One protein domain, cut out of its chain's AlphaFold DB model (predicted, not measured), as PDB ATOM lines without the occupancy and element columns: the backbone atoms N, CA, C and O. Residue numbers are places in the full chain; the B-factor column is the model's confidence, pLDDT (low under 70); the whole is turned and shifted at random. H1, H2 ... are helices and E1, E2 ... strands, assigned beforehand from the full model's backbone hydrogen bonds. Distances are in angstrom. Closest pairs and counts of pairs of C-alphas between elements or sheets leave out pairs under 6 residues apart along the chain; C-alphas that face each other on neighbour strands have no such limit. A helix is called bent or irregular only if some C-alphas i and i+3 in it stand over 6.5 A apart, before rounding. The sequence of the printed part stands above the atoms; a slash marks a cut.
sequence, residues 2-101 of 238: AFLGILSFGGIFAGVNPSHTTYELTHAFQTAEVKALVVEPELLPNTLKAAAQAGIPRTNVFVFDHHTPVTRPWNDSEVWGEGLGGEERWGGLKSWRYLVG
ATOM      1  N   ALA A   2      18.041  83.110 185.829       87.69
ATOM      2  CA  ALA A   2      18.241  84.399 185.140       87.69
ATOM      3  C   ALA A   2      16.980  85.284 185.062       87.69
ATOM      4  O   ALA A   2      17.062  86.464 185.373       87.69
ATOM      5  N   PHE A   3      15.811  84.714 184.735       92.25
ATOM      6  CA  PHE A   3      14.536  85.446 184.691       92.25
ATOM      7  C   PHE A   3      14.251  86.219 185.987       92.25
ATOM      8  O   PHE A   3      14.000  87.415 185.946       92.25
ATOM      9  N   LEU A   4      14.322  85.547 187.140       90.50
ATOM     10  CA  LEU A   4      14.043  86.183 188.427       90.50
ATOM     11  C   LEU A   4      15.113  87.204 188.773       90.50
ATOM     12  O   LEU A   4      14.754  88.312 189.123       90.50
ATOM     13  N   GLY A   5      16.394  86.857 188.606       90.38
ATOM     14  CA  GLY A   5      17.490  87.797 188.845       90.38
ATOM     15  C   GLY A   5      17.287  89.105 188.083       90.38
ATOM     16  O   GLY A   5      17.360  90.165 188.692       90.38
ATOM     17  N   ILE A   6      16.921  89.019 186.795       92.69
ATOM     18  CA  ILE A   6      16.595  90.173 185.944       92.69
ATOM     19  C   ILE A   6      15.483  91.026 186.553       92.69
ATOM     20  O   ILE A   6      15.681  92.222 186.748       92.69
ATOM     21  N   LEU A   7      14.348  90.421 186.902       93.12
ATOM     22  CA  LEU A   7      13.228  91.165 187.484       93.12
ATOM     23  C   LEU A   7      13.570  91.781 188.848       93.12
ATOM     24  O   LEU A   7      13.113  92.877 189.168       93.12
ATOM     25  N   SER A   8      14.374  91.094 189.655       89.38
ATOM     26  CA  SER A   8      14.681  91.491 191.031       89.38
ATOM     27  C   SER A   8      15.542  92.741 191.133       89.38
ATOM     28  O   SER A   8      15.362  93.508 192.077       89.38
ATOM     29  N   PHE A   9      16.435  92.977 190.164       87.94
ATOM     30  CA  PHE A   9      17.176  94.240 190.076       87.94
ATOM     31  C   PHE A   9      16.427  95.324 189.277       87.94
ATOM     32  O   PHE A   9      16.967  96.402 189.047       87.94
ATOM     33  N   GLY A  10      15.176  95.065 188.873       89.69
ATOM     34  CA  GLY A  10      14.348  95.996 188.100       89.69
ATOM     35  C   GLY A  10      14.593  95.959 186.590       89.69
ATOM     36  O   GLY A  10      14.158  96.863 185.880       89.69
ATOM     37  N   GLY A  11      15.292  94.940 186.092       94.06
ATOM     38  CA  GLY A  11      15.432  94.682 184.666       94.06
ATOM     39  C   GLY A  11      14.174  94.060 184.054       94.06
ATOM     40  O   GLY A  11      13.277  93.580 184.744       94.06
ATOM     41  N   ILE A  12      14.143  94.035 182.723       96.19
ATOM     42  CA  ILE A  12      13.048  93.476 181.926       96.19
ATOM     43  C   ILE A  12      13.575  92.252 181.176       96.19
ATOM     44  O   ILE A  12      14.599  92.317 180.493       96.19
ATOM     45  N   PHE A  13      12.890  91.117 181.301       96.44
ATOM     46  CA  PHE A  13      13.293  89.882 180.636       96.44
ATOM     47  C   PHE A  13      12.782  89.835 179.194       96.44
ATOM     48  O   PHE A  13      11.579  89.825 178.963       96.44
ATOM     49  N   ALA A  14      13.682  89.688 178.224       94.75
ATOM     50  CA  ALA A  14      13.338  89.429 176.828       94.75
ATOM     51  C   ALA A  14      13.866  88.052 176.400       94.75
ATOM     52  O   ALA A  14      15.074  87.827 176.328       94.75
ATOM     53  N   GLY A  15      12.953  87.123 176.112       92.25
ATOM     54  CA  GLY A  15      13.286  85.807 175.571       92.25
ATOM     55  C   GLY A  15      13.155  85.782 174.049       92.25
ATOM     56  O   GLY A  15      12.143  86.225 173.510       92.25
ATOM     57  N   VAL A  16      14.147  85.218 173.359       90.62
ATOM     58  CA  VAL A  16      14.138  85.044 171.896       90.62
ATOM     59  C   VAL A  16      14.247  83.571 171.518       90.62
ATOM     60  O   VAL A  16      14.738  82.751 172.295       90.62
ATOM     61  N   ASN A  17      13.780  83.229 170.318       90.19
ATOM     62  CA  ASN A  17      13.882  81.874 169.797       90.19
ATOM     63  C   ASN A  17      15.331  81.572 169.361       90.19
ATOM     64  O   ASN A  17      15.854  82.290 168.509       90.19
ATOM     65  N   PRO A  18      15.970  80.504 169.877       87.69
ATOM     66  CA  PRO A  18      17.314  80.084 169.470       87.69
ATOM     67  C   PRO A  18      17.480  79.828 167.970       87.69
ATOM     68  O   PRO A  18      18.587  79.920 167.454       87.69
ATOM     69  N   SER A  19      16.396  79.493 167.268       89.88
ATOM     70  CA  SER A  19      16.423  79.228 165.827       89.88
ATOM     71  C   SER A  19      16.343  80.491 164.964       89.88
ATOM     72  O   SER A  19      16.390  80.368 163.743       89.88
ATOM     73  N   HIS A  20      16.208  81.681 165.559       91.38
ATOM     74  CA  HIS A  20      16.182  82.927 164.798       91.38
ATOM     75  C   HIS A  20      17.502  83.171 164.059       91.38
ATOM     76  O   HIS A  20      18.608  82.962 164.569       91.38
ATOM     77  N   THR A  21      17.360  83.672 162.841       93.81
ATOM     78  CA  THR A  21      18.449  84.214 162.034       93.81
ATOM     79  C   THR A  21      18.992  85.508 162.642       93.81
ATOM     80  O   THR A  21      18.359  86.143 163.485       93.81
ATOM     81  N   THR A  22      20.155  85.960 162.167       95.69
ATOM     82  CA  THR A  22      20.721  87.261 162.557       95.69
ATOM     83  C   THR A  22      19.724  88.406 162.368       95.69
ATOM     84  O   THR A  22      19.607  89.244 163.249       95.69
ATOM     85  N   TYR A  23      18.981  88.428 161.256       93.94
ATOM     86  CA  TYR A  23      18.003  89.482 160.972       93.94
ATOM     87  C   TYR A  23      16.862  89.498 161.999       93.94
ATOM     88  O   TYR A  23      16.543  90.543 162.562       93.94
ATOM     89  N   GLU A  24      16.290  88.329 162.293       93.50
ATOM     90  CA  GLU A  24      15.209  88.194 163.275       93.50
ATOM     91  C   GLU A  24      15.683  88.517 164.698       93.50
ATOM     92  O   GLU A  24      14.945  89.134 165.467       93.50
ATOM     93  N   LEU A  25      16.922  88.148 165.048       95.19
ATOM     94  CA  LEU A  25      17.542  88.528 166.318       95.19
ATOM     95  C   LEU A  25      17.754  90.043 166.408       95.19
ATOM     96  O   LEU A  25      17.382  90.626 167.419       95.19
ATOM     97  N   THR A  26      18.285  90.689 165.364       96.12
ATOM     98  CA  THR A  26      18.470  92.150 165.331       96.12
ATOM     99  C   THR A  26      17.139  92.870 165.532       96.12
ATOM    100  O   THR A  26      17.042  93.739 166.398       96.12
ATOM    101  N   HIS A  27      16.096  92.463 164.795       93.50
ATOM    102  CA  HIS A  27      14.746  93.017 164.945       93.50
ATOM    103  C   HIS A  27      14.218  92.839 166.370       93.50
ATOM    104  O   HIS A  27      13.709  93.788 166.966       93.50
ATOM    105  N   ALA A  28      14.372  91.644 166.950       93.62
ATOM    106  CA  ALA A  28      13.940  91.377 168.319       93.62
ATOM    107  C   ALA A  28      14.711  92.221 169.347       93.62
ATOM    108  O   ALA A  28      14.102  92.778 170.259       93.62
ATOM    109  N   PHE A  29      16.029  92.360 169.194       96.06
ATOM    110  CA  PHE A  29      16.869  93.152 170.097       96.06
ATOM    111  C   PHE A  29      16.508  94.633 170.063       96.06
ATOM    112  O   PHE A  29      16.422  95.255 171.118       96.06
ATOM    113  N   GLN A  30      16.253  95.180 168.874       95.44
ATOM    114  CA  GLN A  30      15.826  96.568 168.708       95.44
ATOM    115  C   GLN A  30      14.411  96.785 169.253       95.44
ATOM    116  O   GLN A  30      14.189  97.720 170.014       95.44
ATOM    117  N   THR A  31      13.473  95.889 168.930       93.81
ATOM    118  CA  THR A  31      12.071  95.994 169.366       93.81
ATOM    119  C   THR A  31      11.927  95.901 170.887       93.81
ATOM    120  O   THR A  31      11.096  96.590 171.464       93.81
ATOM    121  N   ALA A  32      12.720  95.047 171.540       94.12
ATOM    122  CA  ALA A  32      12.725  94.900 172.997       94.12
ATOM    123  C   ALA A  32      13.773  95.788 173.697       94.12
ATOM    124  O   ALA A  32      14.005  95.616 174.892       94.12
ATOM    125  N   GLU A  33      14.433  96.688 172.956       95.25
ATOM    126  CA  GLU A  33      15.456  97.618 173.452       95.25
ATOM    127  C   GLU A  33      16.546  96.958 174.319       95.25
ATOM    128  O   GLU A  33      17.001  97.502 175.332       95.25
ATOM    129  N   VAL A  34      16.980  95.762 173.918       96.81
ATOM    130  CA  VAL A  34      17.876  94.908 174.701       96.81
ATOM    131  C   VAL A  34      19.215  95.603 174.960       96.81
ATOM    132  O   VAL A  34      19.850  96.123 174.046       96.81
ATOM    133  N   LYS A  35      19.671  95.582 176.220       97.06
ATOM    134  CA  LYS A  35      20.939  96.207 176.652       97.06
ATOM    135  C   LYS A  35      22.043  95.212 177.003       97.06
ATOM    136  O   LYS A  35      23.215  95.585 177.007       97.06
ATOM    137  N   ALA A  36      21.680  93.972 177.318       96.81
ATOM    138  CA  ALA A  36      22.603  92.902 177.670       96.81
ATOM    139  C   ALA A  36      22.036  91.547 177.245       96.81
ATOM    140  O   ALA A  36      20.820  91.370 177.167       96.81
ATOM    141  N   LEU A  37      22.923  90.596 176.966       96.81
ATOM    142  CA  LEU A  37      22.575  89.289 176.421       96.81
ATOM    143  C   LEU A  37      23.219  88.179 177.252       96.81
ATOM    144  O   LEU A  37      24.400  88.253 177.573       96.81
ATOM    145  N   VAL A  38      22.457  87.127 177.548       95.19
ATOM    146  CA  VAL A  38      22.966  85.865 178.107       95.19
ATOM    147  C   VAL A  38      22.694  84.772 177.081       95.19
ATOM    148  O   VAL A  38      21.536  84.512 176.756       95.19
ATOM    149  N   VAL A  39      23.750  84.179 176.522       94.12
ATOM    150  CA  VAL A  39      23.665  83.436 175.253       94.12
ATOM    151  C   VAL A  39      24.405  82.112 175.345       94.12
ATOM    152  O   VAL A  39      25.556  82.076 175.771       94.12
ATOM    153  N   GLU A  40      23.780  81.015 174.920       91.19
ATOM    154  CA  GLU A  40      24.479  79.731 174.820       91.19
ATOM    155  C   GLU A  40      25.605  79.770 173.770       91.19
ATOM    156  O   GLU A  40      25.436  80.402 172.724       91.19
ATOM    157  N   PRO A  41      26.727  79.053 173.991       89.06
ATOM    158  CA  PRO A  41      27.865  79.044 173.070       89.06
ATOM    159  C   PRO A  41      27.500  78.784 171.602       89.06
ATOM    160  O   PRO A  41      28.000  79.463 170.708       89.06
ATOM    161  N   GLU A  42      26.582  77.844 171.359       89.38
ATOM    162  CA  GLU A  42      26.128  77.435 170.021       89.38
ATOM    163  C   GLU A  42      25.461  78.582 169.238       89.38
ATOM    164  O   GLU A  42      25.465  78.585 168.008       89.38
ATOM    165  N   LEU A  43      24.917  79.582 169.937       93.00
ATOM    166  CA  LEU A  43      24.167  80.696 169.350       93.00
ATOM    167  C   LEU A  43      25.013  81.966 169.183       93.00
ATOM    168  O   LEU A  43      24.548  82.943 168.583       93.00
ATOM    169  N   LEU A  44      26.251  81.978 169.694       92.19
ATOM    170  CA  LEU A  44      27.130  83.149 169.661       92.19
ATOM    171  C   LEU A  44      27.371  83.706 168.249       92.19
ATOM    172  O   LEU A  44      27.297  84.927 168.108       92.19
ATOM    173  N   PRO A  45      27.613  82.901 167.191       91.81
ATOM    174  CA  PRO A  45      27.940  83.455 165.876       91.81
ATOM    175  C   PRO A  45      26.849  84.369 165.301       91.81
ATOM    176  O   PRO A  45      27.155  85.454 164.805       91.81
ATOM    177  N   ASN A  46      25.579  83.962 165.393       94.44
ATOM    178  CA  ASN A  46      24.450  84.775 164.931       94.44
ATOM    179  C   ASN A  46      24.157  85.914 165.910       94.44
ATOM    180  O   ASN A  46      23.933  87.051 165.493       94.44
ATOM    181  N   THR A  47      24.229  85.630 167.213       95.75
ATOM    182  CA  THR A  47      23.911  86.611 168.253       95.75
ATOM    183  C   THR A  47      24.889  87.780 168.267       95.75
ATOM    184  O   THR A  47      24.463  88.917 168.414       95.75
ATOM    185  N   LEU A  48      26.186  87.543 168.059       96.00
ATOM    186  CA  LEU A  48      27.194  88.607 168.021       96.00
ATOM    187  C   LEU A  48      27.029  89.526 166.809       96.00
ATOM    188  O   LEU A  48      27.179  90.739 166.938       96.00
ATOM    189  N   LYS A  49      26.686  88.963 165.643       96.81
ATOM    190  CA  LYS A  49      26.369  89.757 164.448       96.81
ATOM    191  C   LYS A  49      25.131  90.622 164.688       96.81
ATOM    192  O   LYS A  49      25.154  91.809 164.376       96.81
ATOM    193  N   ALA A  50      24.088  90.042 165.281       97.56
ATOM    194  CA  ALA A  50      22.856  90.755 165.597       97.56
ATOM    195  C   ALA A  50      23.066  91.832 166.673       97.56
ATOM    196  O   ALA A  50      22.585  92.951 166.533       97.56
ATOM    197  N   ALA A  51      23.852  91.532 167.711       97.56
ATOM    198  CA  ALA A  51      24.223  92.476 168.761       97.56
ATOM    199  C   ALA A  51      24.958  93.696 168.187       97.56
ATOM    200  O   ALA A  51      24.601  94.824 168.513       97.56
ATOM    201  N   ALA A  52      25.916  93.485 167.275       97.56
ATOM    202  CA  ALA A  52      26.620  94.577 166.607       97.56
ATOM    203  C   ALA A  52      25.673  95.461 165.774       97.56
ATOM    204  O   ALA A  52      25.756  96.684 165.852       97.56
ATOM    205  N   GLN A  53      24.740  94.861 165.026       98.00
ATOM    206  CA  GLN A  53      23.740  95.598 164.239       98.00
ATOM    207  C   GLN A  53      22.721  96.348 165.111       98.00
ATOM    208  O   GLN A  53      22.249  97.416 164.731       98.00
ATOM    209  N   ALA A  54      22.389  95.803 166.283       97.44
ATOM    210  CA  ALA A  54      21.493  96.425 167.255       97.44
ATOM    211  C   ALA A  54      22.197  97.448 168.171       97.44
ATOM    212  O   ALA A  54      21.538  98.060 169.007       97.44
ATOM    213  N   GLY A  55      23.517  97.636 168.039       97.44
ATOM    214  CA  GLY A  55      24.289  98.567 168.869       97.44
ATOM    215  C   GLY A  55      24.532  98.090 170.307       97.44
ATOM    216  O   GLY A  55      24.787  98.910 171.186       97.44
ATOM    217  N   ILE A  56      24.457  96.781 170.569       98.12
ATOM    218  CA  ILE A  56      24.740  96.189 171.884       98.12
ATOM    219  C   ILE A  56      26.255  95.959 172.004       98.12
ATOM    220  O   ILE A  56      26.816  95.180 171.225       98.12
ATOM    221  N   PRO A  57      26.940  96.585 172.981       96.62
ATOM    222  CA  PRO A  57      28.374  96.402 173.165       96.62
ATOM    223  C   PRO A  57      28.734  94.946 173.459       96.62
ATOM    224  O   PRO A  57      28.056  94.264 174.229       96.62
ATOM    225  N   ARG A  58      29.868  94.485 172.921       93.25
ATOM    226  CA  ARG A  58      30.388  93.129 173.170       93.25
ATOM    227  C   ARG A  58      30.608  92.852 174.667       93.25
ATOM    228  O   ARG A  58      30.431  91.722 175.102       93.25
ATOM    229  N   THR A  59      30.928  93.883 175.452       93.44
ATOM    230  CA  THR A  59      31.084  93.820 176.918       93.44
ATOM    231  C   THR A  59      29.796  93.476 177.666       93.44
ATOM    232  O   THR A  59      29.865  93.057 178.818       93.44
ATOM    233  N   ASN A  60      28.636  93.631 177.020       95.81
ATOM    234  CA  ASN A  60      27.322  93.335 177.589       95.81
ATOM    235  C   ASN A  60      26.784  91.970 177.124       95.81
ATOM    236  O   ASN A  60      25.611  91.656 177.338       95.81
ATOM    237  N   VAL A  61      27.619  91.162 176.463       95.31
ATOM    238  CA  VAL A  61      27.286  89.801 176.040       95.31
ATOM    239  C   VAL A  61      27.983  88.811 176.965       95.31
ATOM    240  O   VAL A  61      29.210  88.769 177.042       95.31
ATOM    241  N   PHE A  62      27.186  87.989 177.637       93.69
ATOM    242  CA  PHE A  62      27.637  86.977 178.580       93.69
ATOM    243  C   PHE A  62      27.344  85.576 178.045       93.69
ATOM    244  O   PHE A  62      26.237  85.282 177.585       93.69
ATOM    245  N   VAL A  63      28.325  84.684 178.127       91.62
ATOM    246  CA  VAL A  63      28.199  83.315 177.616       91.62
ATOM    247  C   VAL A  63      27.581  82.407 178.673       91.62
ATOM    248  O   VAL A  63      28.131  82.240 179.760       91.62
ATOM    249  N   PHE A  64      26.456  81.772 178.353       90.25
ATOM    250  CA  PHE A  64      25.791  80.768 179.184       90.25
ATOM    251  C   PHE A  64      26.456  79.389 179.044       90.25
ATOM    252  O   PHE A  64      25.880  78.414 178.557       90.25
ATOM    253  N   ASP A  65      27.713  79.303 179.470       83.50
ATOM    254  CA  ASP A  65      28.585  78.130 179.381       83.50
ATOM    255  C   ASP A  65      28.326  77.085 180.486       83.50
ATOM    256  O   ASP A  65      29.244  76.562 181.125       83.50
ATOM    257  N   HIS A  66      27.054  76.764 180.713       77.62
ATOM    258  CA  HIS A  66      26.601  75.849 181.763       77.62
ATOM    259  C   HIS A  66      27.149  74.415 181.636       77.62
ATOM    260  O   HIS A  66      27.275  73.728 182.643       77.62
ATOM    261  N   HIS A  67      27.522  73.979 180.430       73.31
ATOM    262  CA  HIS A  67      28.141  72.670 180.183       73.31
ATOM    263  C   HIS A  67      29.605  72.574 180.623       73.31
ATOM    264  O   HIS A  67      30.139  71.472 180.701       73.31
ATOM    265  N   THR A  68      30.274  73.702 180.875       66.19
ATOM    266  CA  THR A  68      31.658  73.690 181.354       66.19
ATOM    267  C   THR A  68      31.668  73.204 182.803       66.19
ATOM    268  O   THR A  68      31.054  73.879 183.642       66.19
ATOM    269  N   PRO A  69      32.338  72.073 183.107       58.22
ATOM    270  CA  PRO A  69      32.504  71.611 184.476       58.22
ATOM    271  C   PRO A  69      33.212  72.688 185.289       58.22
ATOM    272  O   PRO A  69      34.198  73.265 184.829       58.22
ATOM    273  N   VAL A  70      32.717  72.951 186.494       55.06
ATOM    274  CA  VAL A  70      33.506  73.686 187.482       55.06
ATOM    275  C   VAL A  70      34.680  72.771 187.820       55.06
ATOM    276  O   VAL A  70      34.479  71.591 188.103       55.06
ATOM    277  N   THR A  71      35.910  73.263 187.721       48.59
ATOM    278  CA  THR A  71      37.118  72.458 187.968       48.59
ATOM    279  C   THR A  71      37.240  71.990 189.424       48.59
ATOM    280  O   THR A  71      38.156  71.229 189.736       48.59
ATOM    281  N   ARG A  72      36.313  72.388 190.311       44.00
ATOM    282  CA  ARG A  72      36.196  71.932 191.699       44.00
ATOM    283  C   ARG A  72      34.727  71.714 192.111       44.00
ATOM    284  O   ARG A  72      33.846  72.392 191.579       44.00
ATOM    285  N   PRO A  73      34.443  70.756 193.018       44.06
ATOM    286  CA  PRO A  73      33.124  70.592 193.626       44.06
ATOM    287  C   PRO A  73      32.730  71.832 194.432       44.06
ATOM    288  O   PRO A  73      33.574  72.441 195.077       44.06
ATOM    289  N   TRP A  74      31.437  72.150 194.429       42.53
ATOM    290  CA  TRP A  74      30.842  73.243 195.198       42.53
ATOM    291  C   TRP A  74      31.214  73.158 196.687       42.53
ATOM    292  O   TRP A  74      30.950  72.140 197.331       42.53
ATOM    293  N   ASN A  75      31.802  74.228 197.229       45.94
ATOM    294  CA  ASN A  75      31.867  74.473 198.665       45.94
ATOM    295  C   ASN A  75      31.286  75.867 198.961       45.94
ATOM    296  O   ASN A  75      31.446  76.788 198.160       45.94
ATOM    297  N   ASP A  76      30.625  76.021 200.110       47.56
ATOM    298  CA  ASP A  76      29.960  77.262 200.546       47.56
ATOM    299  C   ASP A  76      30.915  78.461 200.757       47.56
ATOM    300  O   ASP A  76      30.469  79.572 201.035       47.56
ATOM    301  N   SER A  77      32.229  78.255 200.630       46.41
ATOM    302  CA  SER A  77      33.277  79.267 200.818       46.41
ATOM    303  C   SER A  77      33.964  79.722 199.521       46.41
ATOM    304  O   SER A  77      34.806  80.620 199.574       46.41
ATOM    305  N   GLU A  78      33.627  79.151 198.358       42.09
ATOM    306  CA  GLU A  78      34.217  79.543 197.076       42.09
ATOM    307  C   GLU A  78      33.450  80.715 196.454       42.09
ATOM    308  O   GLU A  78      32.267  80.633 196.109       42.09
ATOM    309  N   VAL A  79      34.163  81.829 196.289       44.66
ATOM    310  CA  VAL A  79      33.697  83.000 195.551       44.66
ATOM    311  C   VAL A  79      33.388  82.567 194.119       44.66
ATOM    312  O   VAL A  79      34.256  82.053 193.412       44.66
ATOM    313  N   TRP A  80      32.154  82.792 193.671       45.06
ATOM    314  CA  TRP A  80      31.758  82.653 192.273       45.06
ATOM    315  C   TRP A  80      32.759  83.397 191.362       45.06
ATOM    316  O   TRP A  80      32.709  84.617 191.261       45.06
ATOM    317  N   GLY A  81      33.693  82.702 190.706       45.03
ATOM    318  CA  GLY A  81      34.720  83.390 189.912       45.03
ATOM    319  C   GLY A  81      36.004  82.609 189.654       45.03
ATOM    320  O   GLY A  81      36.568  82.724 188.564       45.03
ATOM    321  N   GLU A  82      36.453  81.781 190.598       39.97
ATOM    322  CA  GLU A  82      37.676  80.996 190.401       39.97
ATOM    323  C   GLU A  82      37.416  79.792 189.480       39.97
ATOM    324  O   GLU A  82      36.552  78.956 189.730       39.97
ATOM    325  N   GLY A  83      38.140  79.718 188.358       46.69
ATOM    326  CA  GLY A  83      38.004  78.625 187.384       46.69
ATOM    327  C   GLY A  83      36.916  78.816 186.321       46.69
ATOM    328  O   GLY A  83      36.674  77.905 185.527       46.69
ATOM    329  N   LEU A  84      36.291  79.997 186.243       51.72
ATOM    330  CA  LEU A  84      35.513  80.386 185.067       51.72
ATOM    331  C   LEU A  84      36.473  80.444 183.883       51.72
ATOM    332  O   LEU A  84      37.373  81.279 183.885       51.72
ATOM    333  N   GLY A  85      36.337  79.514 182.928       48.25
ATOM    334  CA  GLY A  85      37.240  79.391 181.781       48.25
ATOM    335  C   GLY A  85      37.625  80.768 181.245       48.25
ATOM    336  O   GLY A  85      36.737  81.573 180.973       48.25
ATOM    337  N   GLY A  86      38.934  81.039 181.197       50.62
ATOM    338  CA  GLY A  86      39.471  82.377 180.963       50.62
ATOM    339  C   GLY A  86      38.823  83.058 179.761       50.62
ATOM    340  O   GLY A  86      38.410  82.388 178.811       50.62
ATOM    341  N   GLU A  87      38.737  84.390 179.814       55.69
ATOM    342  CA  GLU A  87      38.068  85.238 178.816       55.69
ATOM    343  C   GLU A  87      38.450  84.863 177.367       55.69
ATOM    344  O   GLU A  87      37.622  84.947 176.462       55.69
ATOM    345  N   GLU A  88      39.654  84.329 177.140       61.09
ATOM    346  CA  GLU A  88      40.127  83.806 175.851       61.09
ATOM    347  C   GLU A  88      39.219  82.746 175.204       61.09
ATOM    348  O   GLU A  88      39.033  82.769 173.984       61.09
ATOM    349  N   ARG A  89      38.595  81.847 175.983       70.44
ATOM    350  CA  ARG A  89      37.847  80.688 175.451       70.44
ATOM    351  C   ARG A  89      36.696  81.086 174.527       70.44
ATOM    352  O   ARG A  89      36.368  80.355 173.596       70.44
ATOM    353  N   TRP A  90      36.087  82.240 174.782       79.56
ATOM    354  CA  TRP A  90      34.946  82.750 174.021       79.56
ATOM    355  C   TRP A  90      35.300  84.017 173.231       79.56
ATOM    356  O   TRP A  90      34.440  84.860 172.959       79.56
ATOM    357  N   GLY A  91      36.579  84.170 172.868       78.56
ATOM    358  CA  GLY A  91      37.085  85.334 172.143       78.56
ATOM    359  C   GLY A  91      36.999  86.622 172.966       78.56
ATOM    360  O   GLY A  91      36.545  87.649 172.459       78.56
ATOM    361  N   GLY A  92      37.332  86.551 174.254       82.44
ATOM    362  CA  GLY A  92      37.290  87.674 175.195       82.44
ATOM    363  C   GLY A  92      35.922  87.939 175.837       82.44
ATOM    364  O   GLY A  92      35.757  88.960 176.495       82.44
ATOM    365  N   LEU A  93      34.911  87.086 175.620       87.00
ATOM    366  CA  LEU A  93      33.597  87.249 176.260       87.00
ATOM    367  C   LEU A  93      33.594  86.689 177.681       87.00
ATOM    368  O   LEU A  93      34.137  85.617 177.945       87.00
ATOM    369  N   LYS A  94      32.876  87.374 178.572       88.12
ATOM    370  CA  LYS A  94      32.687  86.938 179.958       88.12
ATOM    371  C   LYS A  94      31.680  85.790 180.031       88.12
ATOM    372  O   LYS A  94      30.653  85.800 179.349       88.12
ATOM    373  N   SER A  95      31.932  84.811 180.898       87.56
ATOM    374  CA  SER A  95      30.911  83.830 181.291       87.56
ATOM    375  C   SER A  95      29.760  84.531 182.022       87.56
ATOM    376  O   SER A  95      29.977  85.504 182.741       87.56
ATOM    377  N   TRP A  96      28.536  84.006 181.913       86.88
ATOM    378  CA  TRP A  96      27.392  84.439 182.728       86.88
ATOM    379  C   TRP A  96      27.681  84.355 184.230       86.88
ATOM    380  O   TRP A  96      27.131  85.131 185.007       86.88
ATOM    381  N   ARG A  97      28.579  83.449 184.632       82.62
ATOM    382  CA  ARG A  97      28.993  83.276 186.024       82.62
ATOM    383  C   ARG A  97      29.765  84.484 186.569       82.62
ATOM    384  O   ARG A  97      29.800  84.683 187.773       82.62
ATOM    385  N   TYR A  98      30.307  85.339 185.699       83.88
ATOM    386  CA  TYR A  98      30.851  86.635 186.108       83.88
ATOM    387  C   TYR A  98      29.809  87.453 186.886       83.88
ATOM    388  O   TYR A  98      30.140  88.087 187.882       83.88
ATOM    389  N   LEU A  99      28.533  87.392 186.486       84.12
ATOM    390  CA  LEU A  99      27.451  88.157 187.113       84.12
ATOM    391  C   LEU A  99      27.178  87.743 188.565       84.12
ATOM    392  O   LEU A  99      26.746  88.573 189.353       84.12
ATOM    393  N   VAL A 100      27.436  86.484 188.922       79.94
ATOM    394  CA  VAL A 100      27.215  85.966 190.285       79.94
ATOM    395  C   VAL A 100      28.428  86.166 191.202       79.94
ATOM    396  O   VAL A 100      28.312  85.992 192.407       79.94
ATOM    397  N   GLY A 101      29.569  86.602 190.658       78.12
ATOM    398  CA  GLY A 101      30.800  86.896 191.406       78.12
ATOM    399  C   GLY A 101      30.883  88.260 192.086       78.12
ATOM    400  O   GLY A 101      31.881  88.544 192.737       78.12
TER     401      GLY A 101
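What this domain is: This is residues 2 to 101 of the 238 residues of the protein "Ligase" of Didymella rabiei (UniProt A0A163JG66). What does the model look like? A very small parallel sheet, E1 beside E2, lies in the middle between H3 and H5, with H2 packed on H3 and H1 off by itself at the end of a long link. Residues 64 to 86 make a long loop that reaches away from this core, to 25 A from the mean of the C-alphas. What is it made of? The printed part has 100 residues, with five named helices and two named strands in the order H1 H2 E1 H3 E2 H4 H5; it is mostly helix, though under half of the residues are in named elements. It is compact, with a radius of gyration of the C-alphas of 14.3 A and spans of 42 by 30 by 22 A.

Where its parts are: Where are the strands? E1 is residues 37 to 39, 6.1 A long, beginning at C-alpha 37 (22.575, 89.289, 176.421), and E2 is residues 61 to 63, 6.7 A. Where are the helices? H3 is residues 41 to 53, 19.2 A, and is irregular: C-alphas 42 and 45 are 7.5 A apart. H2 is residues 22 to 31, 14.1 A, and H1 is residues 2 to 8, 9.9 A, from C-alpha 2 (18.241, 84.399, 185.140). H4 is residues 87 to 90, 6.2 A, and H5 is residues 96 to 101, 9.6 A, to C-alpha 101 (30.800, 86.896, 191.406).

How they stand to each other: How do the strands pair? E1 and E2 are parallel neighbours at 25 degrees, with N 39 and O 62 2.9 A apart and N 62 and O 37 2.8 A apart. Residues 62 to 63 of E2 also pair, parallel, with residues 94 to 95. What surrounds them? E1, H3 and E2 form a strand-helix-strand unit, two parallel strands with a helix between them in the chain, whose crossover is right-handed. H2 and H3 touch, closest at the C-alphas of Thr 26 and Ala 50, 4.6 A, at a steep tilt of 61 degrees, the same way. The closest C-alphas of E2 and H5 are those of Phe 62 and Trp 96, 4.9 A. Which stay apart? H1 is apart from H2 and H3, among others. How are the helix backbones? In H1 and H2 every O i to N i+4 pair is within hydrogen-bond range; 6 of 9 are in H3 and 1 of 2 in H5, while H4 is too short for such a pair and has 0 of 1 O i to N i+3 pairs within range.

The domain as a whole: How far does it reach? The two C-alphas farthest apart are those of Tyr 23 and Ser 77, 43.9 A. Is it unbroken? The printed part has no cut; the links H1 to H2 and E2 to H4 are long. Where is confidence low? Residues 68 to 88 are under 70, and the mean pLDDT of the printed part is 82.4.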